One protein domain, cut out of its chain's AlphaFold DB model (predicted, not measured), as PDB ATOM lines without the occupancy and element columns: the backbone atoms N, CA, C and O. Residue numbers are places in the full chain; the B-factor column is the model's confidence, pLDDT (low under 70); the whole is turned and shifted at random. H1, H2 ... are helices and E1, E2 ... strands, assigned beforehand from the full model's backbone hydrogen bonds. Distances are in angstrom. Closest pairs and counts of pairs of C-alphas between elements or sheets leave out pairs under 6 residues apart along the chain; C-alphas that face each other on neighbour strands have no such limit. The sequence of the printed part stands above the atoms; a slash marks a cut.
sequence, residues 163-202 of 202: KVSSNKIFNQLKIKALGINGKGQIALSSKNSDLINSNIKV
ATOM      1  N   LYS A 163      49.921  71.310  22.673       72.19
ATOM      2  CA  LYS A 163      48.690  72.094  22.540       72.19
ATOM      3  C   LYS A 163      48.424  72.828  23.854       72.19
ATOM      4  O   LYS A 163      48.370  72.200  24.910       72.19
ATOM      5  N   VAL A 164      48.249  74.144  23.788       72.75
ATOM      6  CA  VAL A 164      47.835  74.970  24.926       72.75
ATOM      7  C   VAL A 164      46.364  75.322  24.732       72.75
ATOM      8  O   VAL A 164      45.982  75.842  23.690       72.75
ATOM      9  N   SER A 165      45.518  75.006  25.710       77.75
ATOM     10  CA  SER A 165      44.096  75.371  25.669       77.75
ATOM     11  C   SER A 165      43.906  76.878  25.865       77.75
ATOM     12  O   SER A 165      44.595  77.456  26.710       77.75
ATOM     13  N   SER A 166      42.898  77.479  25.227       78.38
ATOM     14  CA  SER A 166      42.542  78.896  25.412       78.38
ATOM     15  C   SER A 166      42.322  79.258  26.881       78.38
ATOM     16  O   SER A 166      42.826  80.281  27.326       78.38
ATOM     17  N   ASN A 167      41.687  78.387  27.678       81.12
ATOM     18  CA  ASN A 167      41.520  78.610  29.121       81.12
ATOM     19  C   ASN A 167      42.853  78.783  29.852       81.12
ATOM     20  O   ASN A 167      42.965  79.615  30.743       81.12
ATOM     21  N   LYS A 168      43.884  78.027  29.465       79.56
ATOM     22  CA  LYS A 168      45.221  78.146  30.060       79.56
ATOM     23  C   LYS A 168      45.866  79.493  29.720       79.56
ATOM     24  O   LYS A 168      46.535  80.053  30.579       79.56
ATOM     25  N   ILE A 169      45.613  80.024  28.522       78.69
ATOM     26  CA  ILE A 169      46.052  81.365  28.109       78.69
ATOM     27  C   ILE A 169      45.259  82.437  28.871       78.69
ATOM     28  O   ILE A 169      45.857  83.281  29.530       78.69
ATOM     29  N   PHE A 170      43.924  82.370  28.873       81.75
ATOM     30  CA  PHE A 170      43.064  83.311  29.604       81.75
ATOM     31  C   PHE A 170      43.381  83.351  31.098       81.75
ATOM     32  O   PHE A 170      43.442  84.426  31.691       81.75
ATOM     33  N   ASN A 171      43.670  82.199  31.706       82.12
ATOM     34  CA  ASN A 171      44.046  82.124  33.113       82.12
ATOM     35  C   ASN A 171      45.348  82.868  33.424       82.12
ATOM     36  O   ASN A 171      45.529  83.256  34.577       82.12
ATOM     37  N   GLN A 172      46.212  83.110  32.434       82.31
ATOM     38  CA  GLN A 172      47.446  83.888  32.569       82.31
ATOM     39  C   GLN A 172      47.257  85.390  32.299       82.31
ATOM     40  O   GLN A 172      48.168  86.165  32.579       82.31
ATOM     41  N   LEU A 173      46.086  85.831  31.828       84.50
ATOM     42  CA  LEU A 173      45.787  87.242  31.573       84.50
ATOM     43  C   LEU A 173      45.089  87.892  32.781       84.50
ATOM     44  O   LEU A 173      44.165  87.333  33.371       84.50
ATOM     45  N   LYS A 174      45.525  89.096  33.156       82.94
ATOM     46  CA  LYS A 174      44.780  90.036  34.005       82.94
ATOM     47  C   LYS A 174      43.941  90.924  33.097       82.94
ATOM     48  O   LYS A 174      44.478  91.614  32.232       82.94
ATOM     49  N   ILE A 175      42.635  90.920  33.331       86.56
ATOM     50  CA  ILE A 175      41.673  91.743  32.602       86.56
ATOM     51  C   ILE A 175      41.191  92.834  33.555       86.56
ATOM     52  O   ILE A 175      40.707  92.527  34.643       86.56
ATOM     53  N   LYS A 176      41.336  94.101  33.160       87.94
ATOM     54  CA  LYS A 176      40.829  95.248  33.920       87.94
ATOM     55  C   LYS A 176      39.963  96.114  33.015       87.94
ATOM     56  O   LYS A 176      40.435  96.599  31.990       87.94
ATOM     57  N   ALA A 177      38.709  96.320  33.402       88.06
ATOM     58  CA  ALA A 177      37.859  97.323  32.775       88.06
ATOM     59  C   ALA A 177      38.260  98.711  33.291       88.06
ATOM     60  O   ALA A 177      38.442  98.905  34.494       88.06
ATOM     61  N   LEU A 178      38.440  99.657  32.376       87.75
ATOM     62  CA  LEU A 178      38.812 101.038  32.660       87.75
ATOM     63  C   LEU A 178      37.821 101.975  31.972       87.75
ATOM     64  O   LEU A 178      37.332 101.662  30.891       87.75
ATOM     65  N   GLY A 179      37.573 103.140  32.564       85.38
ATOM     66  CA  GLY A 179      36.754 104.195  31.968       85.38
ATOM     67  C   GLY A 179      35.511 104.536  32.784       85.38
ATOM     68  O   GLY A 179      35.377 104.137  33.939       85.38
ATOM     69  N   ILE A 180      34.626 105.314  32.167       85.50
ATOM     70  CA  ILE A 180      33.390 105.833  32.765       85.50
ATOM     71  C   ILE A 180      32.173 105.314  31.996       85.50
ATOM     72  O   ILE A 180      32.305 104.763  30.900       85.50
ATOM     73  N   ASN A 181      30.975 105.494  32.553       83.06
ATOM     74  CA  ASN A 181      29.739 105.057  31.907       83.06
ATOM     75  C   ASN A 181      29.607 105.659  30.491       83.06
ATOM     76  O   ASN A 181      29.752 106.867  30.307       83.06
ATOM     77  N   GLY A 182      29.388 104.806  29.488       86.56
ATOM     78  CA  GLY A 182      29.338 105.180  28.068       86.56
ATOM     79  C   GLY A 182      30.695 105.342  27.365       86.56
ATOM     80  O   GLY A 182      30.713 105.503  26.147       86.56
ATOM     81  N   LYS A 183      31.829 105.282  28.082       82.75
ATOM     82  CA  LYS A 183      33.196 105.374  27.522       82.75
ATOM     83  C   LYS A 183      34.170 104.480  28.300       82.75
ATOM     84  O   LYS A 183      34.939 104.958  29.137       82.75
ATOM     85  N   GLY A 184      34.115 103.176  28.032       86.38
ATOM     86  CA  GLY A 184      34.977 102.165  28.652       86.38
ATOM     87  C   GLY A 184      35.948 101.500  27.672       86.38
ATOM     88  O   GLY A 184      35.696 101.445  26.472       86.38
ATOM     89  N   GLN A 185      37.040 100.956  28.206       89.06
ATOM     90  CA  GLN A 185      38.035 100.150  27.498       89.06
ATOM     91  C   GLN A 185      38.483  98.959  28.357       89.06
ATOM     92  O   GLN A 185      38.414  98.993  29.587       89.06
ATOM     93  N   ILE A 186      38.984  97.905  27.711       89.12
ATOM     94  CA  ILE A 186      39.558  96.741  28.391       89.12
ATOM     95  C   ILE A 186      41.081  96.819  28.320       89.12
ATOM     96  O   ILE A 186      41.659  96.843  27.237       89.12
ATOM     97  N   ALA A 187      41.733  96.820  29.479       83.25
ATOM     98  CA  ALA A 187      43.170  96.627  29.587       83.25
ATOM     99  C   ALA A 187      43.474  95.144  29.820       83.25
ATOM    100  O   ALA A 187      43.050  94.553  30.820       83.25
ATOM    101  N   LEU A 188      44.232  94.558  28.895       84.44
ATOM    102  CA  LEU A 188      44.801  93.223  29.023       84.44
ATOM    103  C   LEU A 188      46.258  93.363  29.450       84.44
ATOM    104  O   LEU A 188      47.040  94.063  28.814       84.44
ATOM    105  N   SER A 189      46.627  92.691  30.529       81.75
ATOM    106  CA  SER A 189      48.019  92.581  30.961       81.75
ATOM    107  C   SER A 189      48.309  91.147  31.361       81.75
ATOM    108  O   SER A 189      47.396  90.363  31.617       81.75
ATOM    109  N   SER A 190      49.578  90.767  31.411       79.00
ATOM    110  CA  SER A 190      49.921  89.450  31.926       79.00
ATOM    111  C   SER A 190      49.844  89.392  33.449       79.00
ATOM    112  O   SER A 190      50.210  90.345  34.138       79.00
ATOM    113  N   LYS A 191      49.454  88.236  33.998       75.00
ATOM    114  CA  LYS A 191      49.645  87.935  35.423       75.00
ATOM    115  C   LYS A 191      51.122  87.815  35.802       75.00
ATOM    116  O   LYS A 191      51.453  88.238  36.905       75.00
ATOM    117  N   ASN A 192      51.966  87.338  34.884       66.62
ATOM    118  CA  ASN A 192      53.416  87.175  35.044       66.62
ATOM    119  C   ASN A 192      54.160  87.943  33.937       66.62
ATOM    120  O   ASN A 192      53.773  87.839  32.778       66.62
ATOM    121  N   SER A 193      55.254  88.650  34.228       54.09
ATOM    122  CA  SER A 193      56.088  89.336  33.208       54.09
ATOM    123  C   SER A 193      56.539  88.424  32.051       54.09
ATOM    124  O   SER A 193      56.849  88.891  30.961       54.09
ATOM    125  N   ASP A 194      56.479  87.113  32.272       51.31
ATOM    126  CA  ASP A 194      56.963  86.047  31.410       51.31
ATOM    127  C   ASP A 194      55.895  85.404  30.500       51.31
ATOM    128  O   ASP A 194      55.932  84.190  30.283       51.31
ATOM    129  N   LEU A 195      54.974  86.161  29.878       49.22
ATOM    130  CA  LEU A 195      54.230  85.579  28.730       49.22
ATOM    131  C   LEU A 195      55.188  85.087  27.637       49.22
ATOM    132  O   LEU A 195      54.848  84.174  26.894       49.22
ATOM    133  N   ILE A 196      56.398  85.653  27.600       48.19
ATOM    134  CA  ILE A 196      57.472  85.319  26.661       48.19
ATOM    135  C   ILE A 196      58.444  84.262  27.235       48.19
ATOM    136  O   ILE A 196      59.167  83.627  26.475       48.19
ATOM    137  N   ASN A 197      58.442  84.010  28.554       42.97
ATOM    138  CA  ASN A 197      59.383  83.083  29.214       42.97
ATOM    139  C   ASN A 197      58.739  81.780  29.717       42.97
ATOM    140  O   ASN A 197      59.431  80.866  30.168       42.97
ATOM    141  N   SER A 198      57.416  81.638  29.616       40.66
ATOM    142  CA  SER A 198      56.801  80.317  29.713       40.66
ATOM    143  C   SER A 198      57.139  79.521  28.448       40.66
ATOM    144  O   SER A 198      57.229  80.091  27.369       40.66
ATOM    145  N   ASN A 199      57.319  78.206  28.562       42.97
ATOM    146  CA  ASN A 199      57.614  77.260  27.471       42.97
ATOM    147  C   ASN A 199      56.554  77.192  26.335       42.97
ATOM    148  O   ASN A 199      56.395  76.161  25.686       42.97
ATOM    149  N   ILE A 200      55.807  78.264  26.091       42.97
ATOM    150  CA  ILE A 200      54.967  78.509  24.927       42.97
ATOM    151  C   ILE A 200      55.852  79.206  23.883       42.97
ATOM    152  O   ILE A 200      55.824  80.421  23.723       42.97
ATOM    153  N   LYS A 201      56.694  78.429  23.198       37.72
ATOM    154  CA  LYS A 201      57.337  78.892  21.963       37.72
ATOM    155  C   LYS A 201      56.345  78.663  20.823       37.72
ATOM    156  O   LYS A 201      55.986  77.509  20.584       37.72
ATOM    157  N   VAL A 202      55.862  79.759  20.229       36.69
ATOM    158  CA  VAL A 202      55.100  79.766  18.965       36.69
ATOM    159  C   VAL A 202      55.973  79.193  17.857       36.69
ATOM    160  O   VAL A 202      57.184  79.516  17.856       36.69
TER     161      VAL A 202
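Overview. This is residues 163 to 202 of the 202 residues of an uncharacterized protein of Pediococcus acidilactici (UniProt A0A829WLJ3). A long two-stranded hairpin, E1 and E2, makes most of the length, with the one-turn helix H1 and a tail of unnamed chain at the end away from its turn. Residues 179 to 184, at the turn, stick out free. The printed part has 40 residues, with one named helix and two named strands in the order H1, E1, E2; the sheet has the order E1 - E2, antiparallel, and the class is mixed, helices and strands. The whole is only just loose, close to extended, with a radius of gyration of the C-alphas of 13.2 A, and it is a rod spanning 39 by 19 by 15 A.

Arrangement. H1, residues 166 to 170, has its O i to N i+4 pair within hydrogen-bond range. A tight link of 2 residues joins it to E1, residues 173 to 180. Another tight link of 2 residues joins E1 to E2, residues 183 to 190. E1 and E2 are a hairpin, antiparallel at 160 degrees between their directions. The C-alphas of Leu 173 and Ser 190 face each other at 4.7 A, and those of Ile 180 and Lys 183 at 5.3 A. N 174 and O 189 are within hydrogen-bond range at 2.7 A, as are N 185 and O 178 at 2.8 A. H1 and E2 are apart, with no C-alpha of the one within 8 A of the other.

Along the chain. H1 begins at C-alpha 166, (42.542, 78.896, 25.412), and measures 6.1 A from first to last C-alpha. E1 measures 22.4 A and ends at C-alpha 180, (33.390, 105.833, 32.765). E2 measures 23.5 A and ends at C-alpha 190, (49.921, 89.450, 31.926). Residues 191 to 202 hold no named element.

Size, cuts and confidence. The two C-alphas farthest apart, those of Gly 182 and Asn 199, are 39.7 A apart. The printed part has no cut, runs to the chain's last residue, Val 202, and has no long link between named elements. The mean pLDDT of the printed part is 72.7, and residues 192 to 202 are under 70.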